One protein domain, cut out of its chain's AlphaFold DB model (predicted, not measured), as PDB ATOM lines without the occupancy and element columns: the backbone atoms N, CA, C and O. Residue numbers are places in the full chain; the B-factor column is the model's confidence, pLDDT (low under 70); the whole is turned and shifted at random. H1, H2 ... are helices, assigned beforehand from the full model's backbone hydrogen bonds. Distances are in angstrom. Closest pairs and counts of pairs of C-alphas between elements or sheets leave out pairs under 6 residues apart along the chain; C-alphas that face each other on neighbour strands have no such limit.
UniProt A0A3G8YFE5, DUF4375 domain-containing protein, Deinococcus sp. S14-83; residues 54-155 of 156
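AT A GLANCE: This is residues 54 to 155 of the 156 residues of the protein "DUF4375 domain-containing protein" of Deinococcus sp. S14-83 (UniProt A0A3G8YFE5). An all-helix body has sharply kinked H1 on one side and H3 on the other, with H2 covering one side of the space between them and the part of H5 before its kink near residue 140 covering the opposite side; past that kink H5 folds across the end away from H4, toward the side of H2. Short H4 and the loop of residues 111 to 123 make one end. The printed part has 102 residues with five named helices, H1 to H5 in chain order, and no named strand. It is compact, with a radius of gyration of the C-alphas of 13.4 A, yet elongated, spanning 42 by 24 by 21 A.

HOW THE PARTS SIT: Start at H1, residues 54 to 71, which has a kink of 124 degrees near residue 64. It touches H2, residues 74 to 88, closest at C-alphas 54 and 82, 5.8 A apart; the two form a helical hairpin. H3, residues 93 to 110, is the hub; its residues 95 to 99 only just touch H2, with 3 pairs of C-alphas within 8 A, the closest those of Leu 86 and Val 95, 6.6 A apart. H4, residues 124 to 129, only just touches H3 with 3 such pairs, the closest Ile 108 and Gly 126, 6.4 A apart. H5, residues 133 to 153, touches H3 at a steep tilt of 55 degrees, closest at C-alphas 94 and 144, 6.8 A apart. It also touches H1, closest at C-alphas 65 and 134, 5.1 A apart. H2 and H4 are apart. Every O i to N i+4 pair is within hydrogen-bond range in H3 and H4, against 12 of 14 in H1, 9 of 11 in H2 and 14 of 17 in H5.

IN THESE COORDINATES: Find C-alpha 54 at (171.415, 103.615, -4.851), where H1 begins. H3 runs 25.3 A; H5 runs 28.5 A to C-alpha 153 at (174.904, 91.594, 1.411), with a kink of 59 degrees near residue 140.

THE WHOLE: The C-alphas farthest apart, Gly 114 and Thr 154, are 42.1 A apart. The printed part has no cut; the link from H3 to H4 is long, and no printed residue is under 70 in pLDDT.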
ATOM      1  N   VAL A  54     171.476 104.531  -3.695       94.25
ATOM      2  CA  VAL A  54     171.415 103.615  -4.851       94.25
ATOM      3  C   VAL A  54     169.981 103.202  -5.164       94.25
ATOM      4  O   VAL A  54     169.564 103.246  -6.315       94.25
ATOM      5  N   GLN A  55     169.212 102.834  -4.145       90.75
ATOM      6  CA  GLN A  55     167.816 102.435  -4.301       90.75
ATOM      7  C   GLN A  55     166.901 103.609  -4.646       90.75
ATOM      8  O   GLN A  55     165.949 103.430  -5.396       90.75
ATOM      9  N   ALA A  56     167.160 104.809  -4.119       90.19
ATOM     10  CA  ALA A  56     166.413 105.990  -4.533       90.19
ATOM     11  C   ALA A  56     166.661 106.301  -6.007       90.19
ATOM     12  O   ALA A  56     165.704 106.423  -6.762       90.19
ATOM     13  N   PHE A  57     167.922 106.321  -6.438       95.88
ATOM     14  CA  PHE A  57     168.260 106.435  -7.852       95.88
ATOM     15  C   PHE A  57     167.562 105.352  -8.690       95.88
ATOM     16  O   PHE A  57     166.819 105.677  -9.613       95.88
ATOM     17  N   HIS A  58     167.733 104.076  -8.332       95.75
ATOM     18  CA  HIS A  58     167.145 102.965  -9.076       95.75
ATOM     19  C   HIS A  58     165.618 103.072  -9.151       95.75
ATOM     20  O   HIS A  58     165.056 102.987 -10.238       95.75
ATOM     21  N   GLY A  59     164.950 103.309  -8.022       91.75
ATOM     22  CA  GLY A  59     163.498 103.415  -7.949       91.75
ATOM     23  C   GLY A  59     162.937 104.605  -8.723       91.75
ATOM     24  O   GLY A  59     161.941 104.448  -9.425       91.75
ATOM     25  N   GLN A  60     163.569 105.781  -8.645       94.25
ATOM     26  CA  GLN A  60     163.102 106.961  -9.379       94.25
ATOM     27  C   GLN A  60     163.280 106.791 -10.887       94.25
ATOM     28  O   GLN A  60     162.323 107.005 -11.631       94.25
ATOM     29  N   VAL A  61     164.458 106.331 -11.332       96.81
ATOM     30  CA  VAL A  61     164.709 106.130 -12.763       96.81
ATOM     31  C   VAL A  61     163.820 105.020 -13.319       96.81
ATOM     32  O   VAL A  61     163.225 105.207 -14.370       96.81
ATOM     33  N   CYS A  62     163.629 103.904 -12.608       94.62
ATOM     34  CA  CYS A  62     162.704 102.845 -13.033       94.62
ATOM     35  C   CYS A  62     161.225 103.270 -13.045       94.62
ATOM     36  O   CYS A  62     160.441 102.671 -13.779       94.62
ATOM     37  N   ASN A  63     160.819 104.257 -12.238       92.75
ATOM     38  CA  ASN A  63     159.421 104.691 -12.166       92.75
ATOM     39  C   ASN A  63     159.066 105.767 -13.202       92.75
ATOM     40  O   ASN A  63     157.973 105.729 -13.763       92.75
ATOM     41  N   GLY A  64     159.961 106.721 -13.450       91.94
ATOM     42  CA  GLY A  64     159.690 107.829 -14.368       91.94
ATOM     43  C   GLY A  64     160.940 108.462 -14.952       91.94
ATOM     44  O   GLY A  64     160.919 109.640 -15.288       91.94
ATOM     45  N   GLY A  65     162.017 107.689 -15.066       96.12
ATOM     46  CA  GLY A  65     163.233 108.111 -15.742       96.12
ATOM     47  C   GLY A  65     164.129 109.048 -14.939       96.12
ATOM     48  O   GLY A  65     163.882 109.379 -13.773       96.12
ATOM     49  N   PHE A  66     165.206 109.487 -15.588       96.94
ATOM     50  CA  PHE A  66     166.117 110.496 -15.049       96.94
ATOM     51  C   PHE A  66     165.385 111.808 -14.756       96.94
ATOM     52  O   PHE A  66     165.695 112.464 -13.766       96.94
ATOM     53  N   SER A  67     164.366 112.151 -15.547       94.62
ATOM     54  CA  SER A  67     163.514 113.320 -15.316       94.62
ATOM     55  C   SER A  67     162.814 113.266 -13.959       94.62
ATOM     56  O   SER A  67     162.843 114.254 -13.233       94.62
ATOM     57  N   GLN A  68     162.254 112.119 -13.561       92.62
ATOM     58  CA  GLN A  68     161.661 111.969 -12.232       92.62
ATOM     59  C   GLN A  68     162.716 112.005 -11.116       92.62
ATOM     60  O   GLN A  68     162.471 112.580 -10.054       92.62
ATOM     61  N   TRP A  69     163.893 111.408 -11.331       94.12
ATOM     62  CA  TRP A  69     164.993 111.478 -10.362       94.12
ATOM     63  C   TRP A  69     165.423 112.931 -10.095       94.12
ATOM     64  O   TRP A  69     165.648 113.302  -8.942       94.12
ATOM     65  N   PHE A  70     165.448 113.762 -11.135       91.81
ATOM     66  CA  PHE A  70     165.726 115.192 -11.036       91.81
ATOM     67  C   PHE A  70     164.576 115.986 -10.442       91.81
ATOM     68  O   PHE A  70     164.781 116.627  -9.420       91.81
ATOM     69  N   GLY A  71     163.371 115.872 -11.001       88.38
ATOM     70  CA  GLY A  71     162.186 116.617 -10.567       88.38
ATOM     71  C   GLY A  71     161.813 116.404  -9.100       88.38
ATOM     72  O   GLY A  71     161.197 117.267  -8.484       88.38
ATOM     73  N   ASN A  72     162.229 115.279  -8.515       87.69
ATOM     74  CA  ASN A  72     162.025 114.983  -7.098       87.69
ATOM     75  C   ASN A  72     163.224 115.359  -6.197       87.69
ATOM     76  O   ASN A  72     163.247 114.959  -5.036       87.69
ATOM     77  N   GLY A  73     164.230 116.073  -6.710       87.12
ATOM     78  CA  GLY A  73     165.364 116.613  -5.940       87.12
ATOM     79  C   GLY A  73     166.450 115.606  -5.540       87.12
ATOM     80  O   GLY A  73     167.439 115.970  -4.908       87.12
ATOM     81  N   TYR A  74     166.335 114.334  -5.937       89.44
ATOM     82  CA  TYR A  74     167.292 113.298  -5.529       89.44
ATOM     83  C   TYR A  74     168.693 113.493  -6.116       89.44
ATOM     84  O   TYR A  74     169.661 112.989  -5.554       89.44
ATOM     85  N   TYR A  75     168.831 114.194  -7.240       90.19
ATOM     86  CA  TYR A  75     170.149 114.550  -7.764       90.19
ATOM     87  C   TYR A  75     170.922 115.446  -6.795       90.19
ATOM     88  O   TYR A  75     172.052 115.109  -6.437       90.19
ATOM     89  N   ASP A  76     170.301 116.527  -6.325       86.19
ATOM     90  CA  ASP A  76     170.939 117.468  -5.402       86.19
ATOM     91  C   ASP A  76     171.220 116.809  -4.048       86.19
ATOM     92  O   ASP A  76     172.298 116.982  -3.474       86.19
ATOM     93  N   ASP A  77     170.278 115.987  -3.581       86.25
ATOM     94  CA  ASP A  77     170.356 115.349  -2.271       86.25
ATOM     95  C   ASP A  77     171.344 114.162  -2.239       86.25
ATOM     96  O   ASP A  77     172.051 113.965  -1.244       86.25
ATOM     97  N   ASP A  78     171.442 113.369  -3.318       90.44
ATOM     98  CA  ASP A  78     172.104 112.057  -3.271       90.44
ATOM     99  C   ASP A  78     173.306 111.867  -4.186       90.44
ATOM    100  O   ASP A  78     174.062 110.917  -3.950       90.44
ATOM    101  N   LEU A  79     173.531 112.707  -5.206       94.56
ATOM    102  CA  LEU A  79     174.540 112.426  -6.239       94.56
ATOM    103  C   LEU A  79     175.921 112.114  -5.640       94.56
ATOM    104  O   LEU A  79     176.594 111.161  -6.044       94.56
ATOM    105  N   ALA A  80     176.346 112.881  -4.634       94.88
ATOM    106  CA  ALA A  80     177.632 112.664  -3.977       94.88
ATOM    107  C   ALA A  80     177.710 111.298  -3.266       94.88
ATOM    108  O   ALA A  80     178.748 110.630  -3.312       94.88
ATOM    109  N   THR A  81     176.626 110.870  -2.617       94.44
ATOM    110  CA  THR A  81     176.543 109.573  -1.927       94.44
ATOM    111  C   THR A  81     176.436 108.424  -2.928       94.44
ATOM    112  O   THR A  81     177.120 107.414  -2.763       94.44
ATOM    113  N   LEU A  82     175.662 108.599  -4.000       96.56
ATOM    114  CA  LEU A  82     175.529 107.645  -5.098       96.56
ATOM    115  C   LEU A  82     176.881 107.379  -5.772       96.56
ATOM    116  O   LEU A  82     177.300 106.228  -5.881       96.56
ATOM    117  N   ASN A  83     177.622 108.431  -6.124       97.81
ATOM    118  CA  ASN A  83     178.951 108.304  -6.726       97.81
ATOM    119  C   ASN A  83     179.939 107.571  -5.808       97.81
ATOM    120  O   ASN A  83     180.722 106.736  -6.264       97.81
ATOM    121  N   ARG A  84     179.885 107.823  -4.493       96.69
ATOM    122  CA  ARG A  84     180.695 107.082  -3.510       96.69
ATOM    123  C   ARG A  84     180.285 105.617  -3.404       96.69
ATOM    124  O   ARG A  84     181.155 104.769  -3.209       96.69
ATOM    125  N   ALA A  85     178.993 105.315  -3.511       95.62
ATOM    126  CA  ALA A  85     178.505 103.944  -3.510       95.62
ATOM    127  C   ALA A  85     179.021 103.181  -4.738       95.62
ATOM    128  O   ALA A  85     179.642 102.134  -4.564       95.62
ATOM    129  N   LEU A  86     178.863 103.747  -5.940       97.12
ATOM    130  CA  LEU A  86     179.343 103.163  -7.199       97.12
ATOM    131  C   LEU A  86     180.862 102.959  -7.211       97.12
ATOM    132  O   LEU A  86     181.341 101.912  -7.635       97.12
ATOM    133  N   ALA A  87     181.633 103.917  -6.686       96.56
ATOM    134  CA  ALA A  87     183.092 103.812  -6.615       96.56
ATOM    135  C   ALA A  87     183.594 102.699  -5.673       96.56
ATOM    136  O   ALA A  87     184.743 102.273  -5.780       96.56
ATOM    137  N   ARG A  88     182.762 102.248  -4.726       95.38
ATOM    138  CA  ARG A  88     183.092 101.155  -3.795       95.38
ATOM    139  C   ARG A  88     182.619  99.786  -4.265       95.38
ATOM    140  O   ARG A  88     183.103  98.788  -3.737       95.38
ATOM    141  N   MET A  89     181.678  99.735  -5.202       94.69
ATOM    142  CA  MET A  89     181.280  98.483  -5.837       94.69
ATOM    143  C   MET A  89     182.442  97.924  -6.663       94.69
ATOM    144  O   MET A  89     183.357  98.653  -7.061       94.69
ATOM    145  N   GLU A  90     182.405  96.622  -6.942       93.12
ATOM    146  CA  GLU A  90     183.328  96.029  -7.904       93.12
ATOM    147  C   GLU A  90     183.194  96.747  -9.256       93.12
ATOM    148  O   GLU A  90     182.091  96.939  -9.765       93.12
ATOM    149  N   GLN A  91     184.323  97.167  -9.832       95.44
ATOM    150  CA  GLN A  91     184.362  98.010 -11.033       95.44
ATOM    151  C   GLN A  91     184.140  97.196 -12.316       95.44
ATOM    152  O   GLN A  91     184.991  97.142 -13.209       95.44
ATOM    153  N   THR A  92     182.977  96.557 -12.391       96.62
ATOM    154  CA  THR A  92     182.489  95.825 -13.558       96.62
ATOM    155  C   THR A  92     182.101  96.789 -14.683       96.62
ATOM    156  O   THR A  92     181.878  97.982 -14.462       96.62
ATOM    157  N   GLU A  93     181.975  96.279 -15.909       97.69
ATOM    158  CA  GLU A  93     181.471  97.079 -17.038       97.69
ATOM    159  C   GLU A  93     180.052  97.608 -16.790       97.69
ATOM    160  O   GLU A  93     179.708  98.694 -17.247       97.69
ATOM    161  N   LEU A  94     179.257  96.888 -15.996       97.62
ATOM    162  CA  LEU A  94     177.921  97.299 -15.590       97.62
ATOM    163  C   LEU A  94     177.946  98.537 -14.681       97.62
ATOM    164  O   LEU A  94     177.239  99.506 -14.951       97.62
ATOM    165  N   VAL A  95     178.795  98.547 -13.647       97.69
ATOM    166  CA  VAL A  95     178.950  99.715 -12.758       97.69
ATOM    167  C   VAL A  95     179.459 100.924 -13.541       97.69
ATOM    168  O   VAL A  95     178.948 102.029 -13.365       97.69
ATOM    169  N   LYS A  96     180.411 100.719 -14.460       98.25
ATOM    170  CA  LYS A  96     180.909 101.785 -15.343       98.25
ATOM    171  C   LYS A  96     179.821 102.319 -16.270       98.25
ATOM    172  O   LYS A  96     179.743 103.529 -16.459       98.25
ATOM    173  N   ALA A  97     178.982 101.447 -16.829       98.12
ATOM    174  CA  ALA A  97     177.871 101.851 -17.685       98.12
ATOM    175  C   ALA A  97     176.860 102.712 -16.916       98.12
ATOM    176  O   ALA A  97     176.496 103.785 -17.388       98.12
ATOM    177  N   VAL A  98     176.471 102.298 -15.707       98.44
ATOM    178  CA  VAL A  98     175.562 103.079 -14.852       98.44
ATOM    179  C   VAL A  98     176.187 104.416 -14.450       98.44
ATOM    180  O   VAL A  98     175.543 105.454 -14.591       98.44
ATOM    181  N   ALA A  99     177.456 104.424 -14.030       98.50
ATOM    182  CA  ALA A  99     178.169 105.658 -13.703       98.50
ATOM    183  C   ALA A  99     178.251 106.619 -14.904       98.50
ATOM    184  O   ALA A  99     178.059 107.820 -14.742       98.50
ATOM    185  N   ALA A 100     178.472 106.099 -16.115       98.38
ATOM    186  CA  ALA A 100     178.487 106.903 -17.333       98.38
ATOM    187  C   ALA A 100     177.105 107.481 -17.679       98.38
ATOM    188  O   ALA A 100     177.024 108.606 -18.166       98.38
ATOM    189  N   LEU A 101     176.014 106.748 -17.431       98.56
ATOM    190  CA  LEU A 101     174.656 107.275 -17.612       98.56
ATOM    191  C   LEU A 101     174.363 108.409 -16.624       98.56
ATOM    192  O   LEU A 101     173.860 109.451 -17.039       98.56
ATOM    193  N   ILE A 102     174.743 108.240 -15.355       98.38
ATOM    194  CA  ILE A 102     174.605 109.278 -14.324       98.38
ATOM    195  C   ILE A 102     175.425 110.519 -14.681       98.38
ATOM    196  O   ILE A 102     174.914 111.632 -14.572       98.38
ATOM    197  N   ASP A 103     176.670 110.349 -15.135       98.19
ATOM    198  CA  ASP A 103     177.512 111.470 -15.562       98.19
ATOM    199  C   ASP A 103     176.885 112.211 -16.748       98.19
ATOM    200  O   ASP A 103     176.735 113.427 -16.700       98.19
ATOM    201  N   ARG A 104     176.401 111.495 -17.772       98.06
ATOM    202  CA  ARG A 104     175.708 112.123 -18.913       98.06
ATOM    203  C   ARG A 104     174.463 112.894 -18.482       98.06
ATOM    204  O   ARG A 104     174.289 114.026 -18.922       98.06
ATOM    205  N   ALA A 105     173.636 112.316 -17.616       97.31
ATOM    206  CA  ALA A 105     172.449 112.983 -17.090       97.31
ATOM    207  C   ALA A 105     172.818 114.225 -16.248       97.31
ATOM    208  O   ALA A 105     172.196 115.275 -16.375       97.31
ATOM    209  N   THR A 106     173.895 114.143 -15.461       96.31
ATOM    210  CA  THR A 106     174.445 115.270 -14.688       96.31
ATOM    211  C   THR A 106     174.933 116.395 -15.599       96.31
ATOM    212  O   THR A 106     174.635 117.561 -15.357       96.31
ATOM    213  N   GLN A 107     175.654 116.065 -16.677       97.06
ATOM    214  CA  GLN A 107     176.108 117.061 -17.648       97.06
ATOM    215  C   GLN A 107     174.937 117.759 -18.346       97.06
ATOM    216  O   GLN A 107     175.076 118.919 -18.718       97.06
ATOM    217  N   ILE A 108     173.796 117.091 -18.527       95.69
ATOM    218  CA  ILE A 108     172.600 117.727 -19.095       95.69
ATOM    219  C   ILE A 108     172.086 118.819 -18.160       95.69
ATOM    220  O   ILE A 108     171.939 119.945 -18.615       95.69
ATOM    221  N   ILE A 109     171.927 118.539 -16.861       92.81
ATOM    222  CA  ILE A 109     171.529 119.561 -15.875       92.81
ATOM    223  C   ILE A 109     172.522 120.715 -15.833       92.81
ATOM    224  O   ILE A 109     172.135 121.875 -15.890       92.81
ATOM    225  N   VAL A 110     173.817 120.404 -15.716       92.56
ATOM    226  CA  VAL A 110     174.862 121.429 -15.558       92.56
ATOM    227  C   VAL A 110     174.911 122.380 -16.757       92.56
ATOM    228  O   VAL A 110     175.286 123.539 -16.590       92.56
ATOM    229  N   ASN A 111     174.542 121.900 -17.946       93.31
ATOM    230  CA  ASN A 111     174.516 122.689 -19.176       93.31
ATOM    231  C   ASN A 111     173.107 123.191 -19.551       93.31
ATOM    232  O   ASN A 111     172.956 123.791 -20.615       93.31
ATOM    233  N   ASP A 112     172.085 122.941 -18.728       92.81
ATOM    234  CA  ASP A 112     170.737 123.462 -18.942       92.81
ATOM    235  C   ASP A 112     170.621 124.867 -18.337       92.81
ATOM    236  O   ASP A 112     170.387 125.043 -17.141       92.81
ATOM    237  N   ASP A 113     170.758 125.885 -19.191       89.31
ATOM    238  CA  ASP A 113     170.633 127.301 -18.817       89.31
ATOM    239  C   ASP A 113     169.248 127.659 -18.227       89.31
ATOM    240  O   ASP A 113     169.078 128.749 -17.669       89.31
ATOM    241  N   GLY A 114     168.250 126.778 -18.368       89.19
ATOM    242  CA  GLY A 114     166.905 126.943 -17.823       89.19
ATOM    243  C   GLY A 114     166.607 126.113 -16.574       89.19
ATOM    244  O   GLY A 114     165.464 126.147 -16.123       89.19
ATOM    245  N   TYR A 115     167.586 125.397 -16.011       90.88
ATOM    246  CA  TYR A 115     167.372 124.589 -14.811       90.88
ATOM    247  C   TYR A 115     167.013 125.453 -13.590       90.88
ATOM    248  O   TYR A 115     167.782 126.324 -13.164       90.88
ATOM    249  N   ASP A 116     165.856 125.184 -12.986       89.19
ATOM    250  CA  ASP A 116     165.417 125.823 -11.749       89.19
ATOM    251  C   ASP A 116     165.747 124.937 -10.547       89.19
ATOM    252  O   ASP A 116     164.947 124.104 -10.122       89.19
ATOM    253  N   ALA A 117     166.911 125.169  -9.940       85.00
ATOM    254  CA  ALA A 117     167.366 124.429  -8.761       85.00
ATOM    255  C   ALA A 117     166.422 124.529  -7.548       85.00
ATOM    256  O   ALA A 117     166.487 123.696  -6.651       85.00
ATOM    257  N   LYS A 118     165.555 125.550  -7.475       84.12
ATOM    258  CA  LYS A 118     164.606 125.685  -6.360       84.12
ATOM    259  C   LYS A 118     163.417 124.737  -6.514       84.12
ATOM    260  O   LYS A 118     162.855 124.312  -5.508       84.12
ATOM    261  N   HIS A 119     163.006 124.471  -7.749       84.56
ATOM    262  CA  HIS A 119     161.868 123.603  -8.055       84.56
ATOM    263  C   HIS A 119     162.298 122.268  -8.689       84.56
ATOM    264  O   HIS A 119     161.440 121.456  -9.014       84.56
ATOM    265  N   HIS A 120     163.609 122.057  -8.837       86.44
ATOM    266  CA  HIS A 120     164.255 120.933  -9.512       86.44
ATOM    267  C   HIS A 120     163.737 120.674 -10.934       86.44
ATOM    268  O   HIS A 120     163.677 119.530 -11.382       86.44
ATOM    269  N   ASP A 121     163.365 121.735 -11.647       88.94
ATOM    270  CA  ASP A 121     162.723 121.633 -12.958       88.94
ATOM    271  C   ASP A 121     163.717 121.910 -14.088       88.94
ATOM    272  O   ASP A 121     164.541 122.823 -13.999       88.94
ATOM    273  N   LEU A 122     163.637 121.109 -15.147       90.12
ATOM    274  CA  LEU A 122     164.439 121.268 -16.360       90.12
ATOM    275  C   LEU A 122     163.717 122.174 -17.357       90.12
ATOM    276  O   LEU A 122     162.490 122.262 -17.370       90.12
ATOM    277  N   SER A 123     164.473 122.800 -18.256       93.56
ATOM    278  CA  SER A 123     163.864 123.398 -19.442       93.56
ATOM    279  C   SER A 123     163.322 122.318 -20.384       93.56
ATOM    280  O   SER A 123     163.718 121.153 -20.313       93.56
ATOM    281  N   ASP A 124     162.470 122.704 -21.340       94.69
ATOM    282  CA  ASP A 124     162.020 121.797 -22.409       94.69
ATOM    283  C   ASP A 124     163.213 121.138 -23.127       94.69
ATOM    284  O   ASP A 124     163.204 119.936 -23.389       94.69
ATOM    285  N   HIS A 125     164.285 121.901 -23.374       93.69
ATOM    286  CA  HIS A 125     165.515 121.379 -23.968       93.69
ATOM    287  C   HIS A 125     166.261 120.412 -23.043       93.69
ATOM    288  O   HIS A 125     166.831 119.433 -23.526       93.69
ATOM    289  N   GLY A 126     166.251 120.654 -21.730       94.00
ATOM    290  CA  GLY A 126     166.783 119.722 -20.738       94.00
ATOM    291  C   GLY A 126     166.034 118.388 -20.758       94.00
ATOM    292  O   GLY A 126     166.666 117.334 -20.840       94.00
ATOM    293  N   TYR A 127     164.697 118.420 -20.780       94.38
ATOM    294  CA  TYR A 127     163.872 117.213 -20.906       94.38
ATOM    295  C   TYR A 127     164.121 116.469 -22.226       94.38
ATOM    296  O   TYR A 127     164.282 115.249 -22.212       94.38
ATOM    297  N   GLU A 128     164.207 117.178 -23.354       94.88
ATOM    298  CA  GLU A 128     164.553 116.582 -24.653       94.88
ATOM    299  C   GLU A 128     165.944 115.934 -24.640       94.88
ATOM    300  O   GLU A 128     166.137 114.863 -25.213       94.88
ATOM    301  N   ALA A 129     166.923 116.548 -23.971       95.19
ATOM    302  CA  ALA A 129     168.286 116.029 -23.902       95.19
ATOM    303  C   ALA A 129     168.407 114.736 -23.076       95.19
ATOM    304  O   ALA A 129     169.349 113.968 -23.291       95.19
ATOM    305  N   LEU A 130     167.467 114.474 -22.159       95.38
ATOM    306  CA  LEU A 130     167.394 113.210 -21.418       95.38
ATOM    307  C   LEU A 130     166.852 112.047 -22.249       95.38
ATOM    308  O   LEU A 130     166.962 110.895 -21.814       95.38
ATOM    309  N   ASP A 131     166.295 112.319 -23.434       93.25
ATOM    310  CA  ASP A 131     165.705 111.282 -24.268       93.25
ATOM    311  C   ASP A 131     166.695 110.137 -24.540       93.25
ATOM    312  O   ASP A 131     167.889 110.313 -24.802       93.25
ATOM    313  N   GLY A 132     166.188 108.912 -24.429       94.12
ATOM    314  CA  GLY A 132     166.964 107.687 -24.592       94.12
ATOM    315  C   GLY A 132     167.865 107.285 -23.415       94.12
ATOM    316  O   GLY A 132     168.277 106.121 -23.388       94.12
ATOM    317  N   LEU A 133     168.145 108.150 -22.427       97.81
ATOM    318  CA  LEU A 133     168.919 107.746 -21.239       97.81
ATOM    319  C   LEU A 133     168.156 106.745 -20.372       97.81
ATOM    320  O   LEU A 133     168.747 105.765 -19.916       97.81
ATOM    321  N   ASP A 134     166.845 106.934 -20.224       97.06
ATOM    322  CA  ASP A 134     165.970 106.007 -19.500       97.06
ATOM    323  C   ASP A 134     166.041 104.605 -20.111       97.06
ATOM    324  O   ASP A 134     166.317 103.627 -19.424       97.06
ATOM    325  N   ASN A 135     165.905 104.511 -21.439       97.88
ATOM    326  CA  ASN A 135     165.996 103.245 -22.168       97.88
ATOM    327  C   ASN A 135     167.368 102.579 -22.001       97.88
ATOM    328  O   ASN A 135     167.454 101.359 -21.847       97.88
ATOM    329  N   ALA A 136     168.444 103.370 -22.024       98.12
ATOM    330  CA  ALA A 136     169.792 102.861 -21.802       98.12
ATOM    331  C   ALA A 136     169.972 102.326 -20.373       98.12
ATOM    332  O   ALA A 136     170.636 101.306 -20.188       98.12
ATOM    333  N   TYR A 137     169.352 102.964 -19.379       98.44
ATOM    334  CA  TYR A 137     169.343 102.462 -18.010       98.44
ATOM    335  C   TYR A 137     168.483 101.203 -17.861       98.44
ATOM    336  O   TYR A 137     168.939 100.222 -17.281       98.44
ATOM    337  N   TYR A 138     167.280 101.167 -18.439       98.06
ATOM    338  CA  TYR A 138     166.396  99.997 -18.382       98.06
ATOM    339  C   TYR A 138     167.043  98.741 -18.964       98.06
ATOM    340  O   TYR A 138     166.839  97.649 -18.439       98.06
ATOM    341  N   ALA A 139     167.889  98.890 -19.987       98.25
ATOM    342  CA  ALA A 139     168.652  97.784 -20.558       98.25
ATOM    343  C   ALA A 139     169.636  97.127 -19.567       98.25
ATOM    344  O   ALA A 139     170.064  95.996 -19.796       98.25
ATOM    345  N   VAL A 140     170.005  97.820 -18.487       98.00
ATOM    346  CA  VAL A 140     170.959  97.343 -17.476       98.00
ATOM    347  C   VAL A 140     170.377  97.269 -16.058       98.00
ATOM    348  O   VAL A 140     171.037  96.738 -15.167       98.00
ATOM    349  N   ALA A 141     169.157  97.768 -15.839       96.69
ATOM    350  CA  ALA A 141     168.577  97.985 -14.515       96.69
ATOM    351  C   ALA A 141     168.452  96.700 -13.683       96.69
ATOM    352  O   ALA A 141     168.827  96.705 -12.515       96.69
ATOM    353  N   GLU A 142     167.988  95.596 -14.276       96.06
ATOM    354  CA  GLU A 142     167.845  94.306 -13.578       96.06
ATOM    355  C   GLU A 142     169.205  93.735 -13.149       96.06
ATOM    356  O   GLU A 142     169.395  93.322 -12.006       96.06
ATOM    357  N   ALA A 143     170.189  93.760 -14.053       97.00
ATOM    358  CA  ALA A 143     171.536  93.304 -13.730       97.00
ATOM    359  C   ALA A 143     172.175  94.189 -12.646       97.00
ATOM    360  O   ALA A 143     172.907  93.696 -11.787       97.00
ATOM    361  N   PHE A 144     171.906  95.498 -12.687       97.25
ATOM    362  CA  PHE A 144     172.410  96.441 -11.696       97.25
ATOM    363  C   PHE A 144     171.767  96.226 -10.321       97.25
ATOM    364  O   PHE A 144     172.490  96.260  -9.326       97.25
ATOM    365  N   ASP A 145     170.465  95.923 -10.264       94.19
ATOM    366  CA  ASP A 145     169.747  95.556  -9.033       94.19
ATOM    367  C   ASP A 145     170.353  94.337  -8.337       94.19
ATOM    368  O   ASP A 145     170.681  94.379  -7.145       94.19
ATOM    369  N   ALA A 146     170.625  93.280  -9.104       91.62
ATOM    370  CA  ALA A 146     171.313  92.103  -8.587       91.62
ATOM    371  C   ALA A 146     172.710  92.451  -8.037       91.62
ATOM    372  O   ALA A 146     173.061  92.044  -6.925       91.62
ATOM    373  N   LEU A 147     173.490  93.246  -8.782       92.56
ATOM    374  CA  LEU A 147     174.849  93.627  -8.395       92.56
ATOM    375  C   LEU A 147     174.869  94.474  -7.119       92.56
ATOM    376  O   LEU A 147     175.647  94.188  -6.204       92.56
ATOM    377  N   PHE A 148     174.041  95.520  -7.020       90.25
ATOM    378  CA  PHE A 148     174.063  96.347  -5.815       90.25
ATOM    379  C   PHE A 148     173.500  95.589  -4.607       90.25
ATOM    380  O   PHE A 148     173.957  95.810  -3.484       90.25
ATOM    381  N   SER A 149     172.556  94.667  -4.816       87.94
ATOM    382  CA  SER A 149     172.048  93.798  -3.752       87.94
ATOM    383  C   SER A 149     173.164  92.926  -3.174       87.94
ATOM    384  O   SER A 149     173.326  92.854  -1.953       87.94
ATOM    385  N   GLU A 150     174.002  92.331  -4.028       88.44
ATOM    386  CA  GLU A 150     175.183  91.570  -3.604       88.44
ATOM    387  C   GLU A 150     176.188  92.433  -2.830       88.44
ATOM    388  O   GLU A 150     176.655  92.039  -1.755       88.44
ATOM    389  N   TYR A 151     176.467  93.643  -3.315       87.31
ATOM    390  CA  TYR A 151     177.325  94.602  -2.617       87.31
ATOM    391  C   TYR A 151     176.837  94.899  -1.188       87.31
ATOM    392  O   TYR A 151     177.635  94.935  -0.249       87.31
ATOM    393  N   PHE A 152     175.527  95.061  -0.977       85.94
ATOM    394  CA  PHE A 152     174.991  95.307   0.365       85.94
ATOM    395  C   PHE A 152     174.938  94.062   1.253       85.94
ATOM    396  O   PHE A 152     174.988  94.206   2.481       85.94
ATOM    397  N   MET A 153     174.837  92.863   0.672       82.81
ATOM    398  CA  MET A 153     174.904  91.594   1.411       82.81
ATOM    399  C   MET A 153     176.326  91.253   1.869       82.81
ATOM    400  O   MET A 153     176.496  90.631   2.914       82.81
ATOM    401  N   THR A 154     177.340  91.675   1.116       86.81
ATOM    402  CA  THR A 154     178.758  91.377   1.383       86.81
ATOM    403  C   THR A 154     179.488  92.485   2.148       86.81
ATOM    404  O   THR A 154     180.694  92.394   2.377       86.81
ATOM    405  N   TRP A 155     178.765  93.524   2.578       83.25
ATOM    406  CA  TRP A 155     179.327  94.665   3.292       83.25
ATOM    407  C   TRP A 155     179.946  94.253   4.641       83.25
ATOM    408  O   TRP A 155     179.225  93.835   5.550       83.25
TER     409      TRP A 155